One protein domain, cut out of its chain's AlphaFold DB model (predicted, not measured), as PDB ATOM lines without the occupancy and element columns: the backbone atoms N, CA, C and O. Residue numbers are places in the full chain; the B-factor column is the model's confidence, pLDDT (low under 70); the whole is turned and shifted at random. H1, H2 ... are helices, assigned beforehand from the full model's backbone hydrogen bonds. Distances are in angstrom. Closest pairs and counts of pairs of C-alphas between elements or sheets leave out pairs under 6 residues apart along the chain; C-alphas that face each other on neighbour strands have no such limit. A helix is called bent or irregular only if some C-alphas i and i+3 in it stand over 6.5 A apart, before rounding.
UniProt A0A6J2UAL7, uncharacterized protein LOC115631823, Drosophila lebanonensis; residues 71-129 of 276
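This is residues 71 to 129 of the 276 residues of the protein "uncharacterized protein LOC115631823" of Drosophila lebanonensis (UniProt A0A6J2UAL7). One long helix, H2, gently kinked, makes most of the length of this model; a short helix, H1, packs on its first turns at a steep angle, and residues 100 to 129 stick out as a free arm, made of the rest of H2, the tiny helix H3 beyond its far end and the last printed residues. The printed part has 59 residues with three named helices, in the order H1, H2, H3, and no named strand; the class is all helix. The whole is extended, with a radius of gyration of the C-alphas of 19.9 A, and its outline is a rod spanning 66 by 19 by 16 A.

Start at H2, residues 91 to 120, and look near residue 98 for a kink of 27 degrees; H2 is neither bent nor irregular, but only just, with C-alphas 97 and 100 6.4 A apart. With residues 91 to 95 alone it touches H1, residues 71 to 81; the closest C-alphas of the two are those of Ala 74 and Val 95, 6.1 A apart. Their lines stand at a steep tilt of 69 degrees, only just short of about perpendicular, and they run opposite ways. Beyond the other end of H2, H3, residues 123 to 126, meets it only through their link. H1 and H3 are apart. In H1 every O i to N i+4 pair is within hydrogen-bond range, in H2 24 of 26; H3 is too short for such a pair.

Find C-alpha 91 at (23.055, 5.040, 96.048); from there H2 runs 42.6 A to C-alpha 120 at (42.058, -29.412, 112.323). H1 begins at C-alpha 71, (33.091, 4.811, 99.900), and measures 15.4 A from first to last C-alpha. H3 measures 4.8 A and ends at C-alpha 126.

The two C-alphas farthest apart are those of Ser 87 and Lys 129, at 65.8 A. The printed part has no cut; the link from H1 to H2 is short, with 9 residues, and that from H2 to H3 is tight, with 2. Residues 100 to 129 stand free. Mean pLDDT of the printed part is 80.8, and residues 117 to 129 are under 70.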
ATOM      1  N   SER A  71      32.680   4.136 101.139       89.38
ATOM      2  CA  SER A  71      33.091   4.811  99.900       89.38
ATOM      3  C   SER A  71      33.448   3.815  98.786       89.38
ATOM      4  O   SER A  71      33.105   4.012  97.618       89.38
ATOM      5  N   SER A  72      34.105   2.712  99.153       90.75
ATOM      6  CA  SER A  72      34.567   1.691  98.214       90.75
ATOM      7  C   SER A  72      33.405   0.860  97.664       90.75
ATOM      8  O   SER A  72      33.365   0.563  96.467       90.75
ATOM      9  N   ILE A  73      32.428   0.547  98.521       89.44
ATOM     10  CA  ILE A  73      31.222  -0.206  98.170       89.44
ATOM     11  C   ILE A  73      30.327   0.645  97.271       89.44
ATOM     12  O   ILE A  73      29.936   0.183  96.201       89.44
ATOM     13  N   ALA A  74      30.100   1.911  97.632       88.62
ATOM     14  CA  ALA A  74      29.313   2.848  96.832       88.62
ATOM     15  C   ALA A  74      29.868   3.003  95.406       88.62
ATOM     16  O   ALA A  74      29.120   2.933  94.432       88.62
ATOM     17  N   LYS A  75      31.197   3.138  95.261       90.69
ATOM     18  CA  LYS A  75      31.863   3.201  93.945       90.69
ATOM     19  C   LYS A  75      31.645   1.933  93.118       90.69
ATOM     20  O   LYS A  75      31.476   2.025  91.905       90.69
ATOM     21  N   ARG A  76      31.664   0.755  93.751       90.12
ATOM     22  CA  ARG A  76      31.424  -0.520  93.058       90.12
ATOM     23  C   ARG A  76      29.970  -0.662  92.634       90.12
ATOM     24  O   ARG A  76      29.745  -0.963  91.471       90.12
ATOM     25  N   ILE A  77      29.020  -0.402  93.531       88.06
ATOM     26  CA  ILE A  77      27.585  -0.444  93.217       88.06
ATOM     27  C   ILE A  77      27.288   0.502  92.054       88.06
ATOM     28  O   ILE A  77      26.719   0.073  91.062       88.06
ATOM     29  N   LEU A  78      27.792   1.740  92.101       86.25
ATOM     30  CA  LEU A  78      27.611   2.703  91.014       86.25
ATOM     31  C   LEU A  78      28.168   2.200  89.675       86.25
ATOM     32  O   LEU A  78      27.546   2.394  88.636       86.25
ATOM     33  N   LYS A  79      29.328   1.535  89.692       88.94
ATOM     34  CA  LYS A  79      29.901   0.936  88.485       88.94
ATOM     35  C   LYS A  79      28.980  -0.137  87.893       88.94
ATOM     36  O   LYS A  79      28.886  -0.203  86.676       88.94
ATOM     37  N   TYR A  80      28.325  -0.947  88.725       87.12
ATOM     38  CA  TYR A  80      27.375  -1.967  88.268       87.12
ATOM     39  C   TYR A  80      26.045  -1.361  87.803       87.12
ATOM     40  O   TYR A  80      25.586  -1.703  86.721       87.12
ATOM     41  N   CYS A  81      25.483  -0.396  88.536       85.69
ATOM     42  CA  CYS A  81      24.250   0.293  88.132       85.69
ATOM     43  C   CYS A  81      24.396   1.009  86.782       85.69
ATOM     44  O   CYS A  81      23.464   0.999  85.988       85.69
ATOM     45  N   ASN A  82      25.574   1.575  86.491       84.88
ATOM     46  CA  ASN A  82      25.859   2.194  85.193       84.88
ATOM     47  C   ASN A  82      25.928   1.183  84.034       84.88
ATOM     48  O   ASN A  82      25.792   1.587  82.886       84.88
ATOM     49  N   ILE A  83      26.202  -0.095  84.313       88.38
ATOM     50  CA  ILE A  83      26.252  -1.155  83.294       88.38
ATOM     51  C   ILE A  83      24.844  -1.680  83.005       88.38
ATOM     52  O   ILE A  83      24.534  -1.972  81.857       88.38
ATOM     53  N   GLU A  84      24.006  -1.797  84.034       84.38
ATOM     54  CA  GLU A  84      22.652  -2.363  83.926       84.38
ATOM     55  C   GLU A  84      21.548  -1.308  83.744       84.38
ATOM     56  O   GLU A  84      20.372  -1.643  83.824       84.38
ATOM     57  N   GLU A  85      21.910  -0.038  83.522       83.25
ATOM     58  CA  GLU A  85      20.969   1.087  83.360       83.25
ATOM     59  C   GLU A  85      19.948   1.212  84.510       83.25
ATOM     60  O   GLU A  85      18.823   1.675  84.340       83.25
ATOM     61  N   CYS A  86      20.344   0.820  85.723       76.06
ATOM     62  CA  CYS A  86      19.457   0.820  86.881       76.06
ATOM     63  C   CYS A  86      19.448   2.221  87.523       76.06
ATOM     64  O   CYS A  86      20.322   2.552  88.332       76.06
ATOM     65  N   SER A  87      18.496   3.069  87.119       70.06
ATOM     66  CA  SER A  87      18.391   4.478  87.541       70.06
ATOM     67  C   SER A  87      17.646   4.709  88.856       70.06
ATOM     68  O   SER A  87      17.753   5.794  89.427       70.06
ATOM     69  N   ASP A  88      16.904   3.716  89.344       77.25
ATOM     70  CA  ASP A  88      15.805   3.982  90.282       77.25
ATOM     71  C   ASP A  88      16.198   3.887  91.763       77.25
ATOM     72  O   ASP A  88      15.408   4.232  92.639       77.25
ATOM     73  N   PHE A  89      17.429   3.468  92.072       72.25
ATOM     74  CA  PHE A  89      17.878   3.295  93.453       72.25
ATOM     75  C   PHE A  89      18.753   4.448  93.943       72.25
ATOM     76  O   PHE A  89      19.769   4.807  93.338       72.25
ATOM     77  N   SER A  90      18.409   4.978  95.120       83.56
ATOM     78  CA  SER A  90      19.298   5.869  95.860       83.56
ATOM     79  C   SER A  90      20.581   5.118  96.229       83.56
ATOM     80  O   SER A  90      20.548   4.073  96.883       83.56
ATOM     81  N   LYS A  91      21.734   5.656  95.812       80.56
ATOM     82  CA  LYS A  91      23.055   5.040  96.048       80.56
ATOM     83  C   LYS A  91      23.302   4.776  97.532       80.56
ATOM     84  O   LYS A  91      23.875   3.748  97.881       80.56
ATOM     85  N   ASP A  92      22.866   5.699  98.384       84.44
ATOM     86  CA  ASP A  92      23.060   5.604  99.828       84.44
ATOM     87  C   ASP A  92      22.173   4.512 100.439       84.44
ATOM     88  O   ASP A  92      22.623   3.770 101.308       84.44
ATOM     89  N   GLU A  93      20.956   4.336  99.927       86.88
ATOM     90  CA  GLU A  93      20.019   3.313 100.399       86.88
ATOM     91  C   GLU A  93      20.498   1.897 100.056       86.88
ATOM     92  O   GLU A  93      20.515   1.015 100.916       86.88
ATOM     93  N   ALA A  94      20.996   1.694  98.832       86.00
ATOM     94  CA  ALA A  94      21.573   0.416  98.416       86.00
ATOM     95  C   ALA A  94      22.796   0.031  99.268       86.00
ATOM     96  O   ALA A  94      22.970  -1.133  99.633       86.00
ATOM     97  N   VAL A  95      23.640   1.008  99.615       88.56
ATOM     98  CA  VAL A  95      24.817   0.787 100.467       88.56
ATOM     99  C   VAL A  95      24.404   0.444 101.901       88.56
ATOM    100  O   VAL A  95      24.951  -0.504 102.468       88.56
ATOM    101  N   GLU A  96      23.442   1.165 102.481       88.19
ATOM    102  CA  GLU A  96      22.953   0.895 103.842       88.19
ATOM    103  C   GLU A  96      22.238  -0.459 103.955       88.19
ATOM    104  O   GLU A  96      22.307  -1.089 105.009       88.19
ATOM    105  N   LEU A  97      21.612  -0.949 102.880       88.44
ATOM    106  CA  LEU A  97      20.968  -2.265 102.859       88.44
ATOM    107  C   LEU A  97      21.973  -3.410 102.638       88.44
ATOM    108  O   LEU A  97      21.852  -4.475 103.246       88.44
ATOM    109  N   LEU A  98      23.000  -3.190 101.812       89.94
ATOM    110  CA  LEU A  98      24.021  -4.199 101.513       89.94
ATOM    111  C   LEU A  98      25.005  -4.410 102.674       89.94
ATOM    112  O   LEU A  98      25.440  -5.537 102.923       89.94
ATOM    113  N   LEU A  99      25.367  -3.341 103.388       90.06
ATOM    114  CA  LEU A  99      26.370  -3.380 104.455       90.06
ATOM    115  C   LEU A  99      26.057  -4.410 105.559       90.06
ATOM    116  O   LEU A  99      26.921  -5.246 105.826       90.06
ATOM    117  N   PRO A 100      24.851  -4.443 106.162       88.94
ATOM    118  CA  PRO A 100      24.497  -5.444 107.168       88.94
ATOM    119  C   PRO A 100      24.541  -6.882 106.638       88.94
ATOM    120  O   PRO A 100      24.961  -7.796 107.353       88.94
ATOM    121  N   GLY A 101      24.127  -7.093 105.384       90.00
ATOM    122  CA  GLY A 101      24.177  -8.406 104.737       90.00
ATOM    123  C   GLY A 101      25.615  -8.894 104.562       90.00
ATOM    124  O   GLY A 101      25.936 -10.032 104.907       90.00
ATOM    125  N   LEU A 102      26.504  -8.003 104.114       91.56
ATOM    126  CA  LEU A 102      27.928  -8.293 103.966       91.56
ATOM    127  C   LEU A 102      28.606  -8.560 105.317       91.56
ATOM    128  O   LEU A 102      29.386  -9.503 105.432       91.56
ATOM    129  N   GLU A 103      28.288  -7.773 106.347       90.50
ATOM    130  CA  GLU A 103      28.767  -7.997 107.717       90.50
ATOM    131  C   GLU A 103      28.343  -9.369 108.245       90.50
ATOM    132  O   GLU A 103      29.170 -10.114 108.775       90.50
ATOM    133  N   THR A 104      27.075  -9.732 108.052       93.12
ATOM    134  CA  THR A 104      26.532 -11.022 108.497       93.12
ATOM    135  C   THR A 104      27.200 -12.186 107.770       93.12
ATOM    136  O   THR A 104      27.602 -13.163 108.401       93.12
ATOM    137  N   TYR A 105      27.384 -12.066 106.454       93.00
ATOM    138  CA  TYR A 105      28.081 -13.072 105.657       93.00
ATOM    139  C   TYR A 105      29.542 -13.234 106.088       93.00
ATOM    140  O   TYR A 105      30.009 -14.353 106.285       93.00
ATOM    141  N   MET A 106      30.264 -12.133 106.286       92.94
ATOM    142  CA  MET A 106      31.670 -12.198 106.684       92.94
ATOM    143  C   MET A 106      31.842 -12.750 108.098       92.94
ATOM    144  O   MET A 106      32.763 -13.532 108.325       92.94
ATOM    145  N   LYS A 107      30.922 -12.440 109.018       91.50
ATOM    146  CA  LYS A 107      30.872 -13.086 110.334       91.50
ATOM    147  C   LYS A 107      30.692 -14.600 110.202       91.50
ATOM    148  O   LYS A 107      31.475 -15.350 110.770       91.50
ATOM    149  N   TYR A 108      29.738 -15.038 109.379       92.88
ATOM    150  CA  TYR A 108      29.527 -16.458 109.096       92.88
ATOM    151  C   TYR A 108      30.777 -17.138 108.515       92.88
ATOM    152  O   TYR A 108      31.138 -18.235 108.935       92.88
ATOM    153  N   VAL A 109      31.470 -16.490 107.571       92.25
ATOM    154  CA  VAL A 109      32.713 -17.022 106.989       92.25
ATOM    155  C   VAL A 109      33.796 -17.177 108.055       92.25
ATOM    156  O   VAL A 109      34.443 -18.220 108.103       92.25
ATOM    157  N   VAL A 110      33.984 -16.176 108.919       91.38
ATOM    158  CA  VAL A 110      34.963 -16.245 110.013       91.38
ATOM    159  C   VAL A 110      34.618 -17.374 110.983       91.38
ATOM    160  O   VAL A 110      35.500 -18.172 111.290       91.38
ATOM    161  N   ASP A 111      33.352 -17.508 111.386       88.94
ATOM    162  CA  ASP A 111      32.900 -18.590 112.269       88.94
ATOM    163  C   ASP A 111      33.191 -19.972 111.653       88.94
ATOM    164  O   ASP A 111      33.702 -20.863 112.330       88.94
ATOM    165  N   ARG A 112      32.965 -20.142 110.342       87.62
ATOM    166  CA  ARG A 112      33.295 -21.391 109.632       87.62
ATOM    167  C   ARG A 112      34.791 -21.643 109.508       87.62
ATOM    168  O   ARG A 112      35.213 -22.795 109.575       87.62
ATOM    169  N   VAL A 113      35.600 -20.605 109.315       83.50
ATOM    170  CA  VAL A 113      37.062 -20.747 109.293       83.50
ATOM    171  C   VAL A 113      37.571 -21.164 110.668       83.50
ATOM    172  O   VAL A 113      38.390 -22.076 110.735       83.50
ATOM    173  N   ILE A 114      37.060 -20.558 111.744       81.19
ATOM    174  CA  ILE A 114      37.382 -20.950 113.122       81.19
ATOM    175  C   ILE A 114      36.996 -22.410 113.345       81.19
ATOM    176  O   ILE A 114      37.852 -23.197 113.722       81.19
ATOM    177  N   GLU A 115      35.769 -22.802 113.003       79.69
ATOM    178  CA  GLU A 115      35.306 -24.184 113.141       79.69
ATOM    179  C   GLU A 115      36.207 -25.175 112.377       79.69
ATOM    180  O   GLU A 115      36.610 -26.206 112.912       79.69
ATOM    181  N   LEU A 116      36.592 -24.862 111.135       72.19
ATOM    182  CA  LEU A 116      37.510 -25.696 110.350       72.19
ATOM    183  C   LEU A 116      38.922 -25.745 110.945       72.19
ATOM    184  O   LEU A 116      39.587 -26.784 110.870       72.19
ATOM    185  N   CYS A 117      39.402 -24.634 111.502       68.88
ATOM    186  CA  CYS A 117      40.664 -24.576 112.227       68.88
ATOM    187  C   CYS A 117      40.600 -25.416 113.506       68.88
ATOM    188  O   CYS A 117      41.538 -26.171 113.758       68.88
ATOM    189  N   ASP A 118      39.485 -25.375 114.233       69.69
ATOM    190  CA  ASP A 118      39.252 -26.148 115.448       69.69
ATOM    191  C   ASP A 118      39.199 -27.649 115.141       69.69
ATOM    192  O   ASP A 118      39.945 -28.419 115.754       69.69
ATOM    193  N   HIS A 119      38.453 -28.059 114.106       66.38
ATOM    194  CA  HIS A 119      38.423 -29.445 113.609       66.38
ATOM    195  C   HIS A 119      39.812 -29.947 113.202       66.38
ATOM    196  O   HIS A 119      40.156 -31.107 113.431       66.38
ATOM    197  N   ARG A 120      40.656 -29.079 112.631       61.16
ATOM    198  CA  ARG A 120      42.058 -29.412 112.323       61.16
ATOM    199  C   ARG A 120      42.962 -29.397 113.553       61.16
ATOM    200  O   ARG A 120      43.983 -30.079 113.546       61.16
ATOM    201  N   SER A 121      42.611 -28.640 114.588       54.00
ATOM    202  CA  SER A 121      43.352 -28.518 115.847       54.00
ATOM    203  C   SER A 121      42.985 -29.577 116.893       54.00
ATOM    204  O   SER A 121      43.561 -29.571 117.983       54.00
ATOM    205  N   GLY A 122      42.143 -30.563 116.538       53.25
ATOM    206  CA  GLY A 122      41.890 -31.779 117.327       53.25
ATOM    207  C   GLY A 122      43.159 -32.514 117.805       53.25
ATOM    208  O   GLY A 122      43.097 -33.359 118.691       53.25
ATOM    209  N   TYR A 123      44.338 -32.123 117.314       52.34
ATOM    210  CA  TYR A 123      45.654 -32.402 117.897       52.34
ATOM    211  C   TYR A 123      45.808 -32.079 119.393       52.34
ATOM    212  O   TYR A 123      46.679 -32.668 120.034       52.34
ATOM    213  N   HIS A 124      45.011 -31.184 119.988       54.75
ATOM    214  CA  HIS A 124      45.062 -30.987 121.443       54.75
ATOM    215  C   HIS A 124      44.563 -32.215 122.219       54.75
ATOM    216  O   HIS A 124      45.104 -32.503 123.284       54.75
ATOM    217  N   LEU A 125      43.637 -32.995 121.648       56.66
ATOM    218  CA  LEU A 125      43.201 -34.279 122.213       56.66
ATOM    219  C   LEU A 125      44.268 -35.368 122.049       56.66
ATOM    220  O   LEU A 125      44.379 -36.236 122.904       56.66
ATOM    221  N   ALA A 126      45.101 -35.296 121.003       56.53
ATOM    222  CA  ALA A 126      46.211 -36.235 120.804       56.53
ATOM    223  C   ALA A 126      47.331 -36.084 121.853       56.53
ATOM    224  O   ALA A 126      48.084 -37.025 122.089       56.53
ATOM    225  N   ASN A 127      47.447 -34.910 122.484       57.75
ATOM    226  CA  ASN A 127      48.439 -34.646 123.530       57.75
ATOM    227  C   ASN A 127      47.883 -34.812 124.955       57.75
ATOM    228  O   ASN A 127      48.660 -34.797 125.915       57.75
ATOM    229  N   ASP A 128      46.565 -34.962 125.121       65.56
ATOM    230  CA  ASP A 128      45.973 -35.203 126.432       65.56
ATOM    231  C   ASP A 128      46.093 -36.688 126.798       65.56
ATOM    232  O   ASP A 128      45.434 -37.552 126.227       65.56
ATOM    233  N   LYS A 129      46.911 -36.990 127.814       69.12
ATOM    234  CA  LYS A 129      47.117 -38.355 128.334       69.12
ATOM    235  C   LYS A 129      45.831 -39.017 128.842       69.12
ATOM    236  O   LYS A 129      45.826 -40.223 129.075       69.12
TER     237      LYS A 129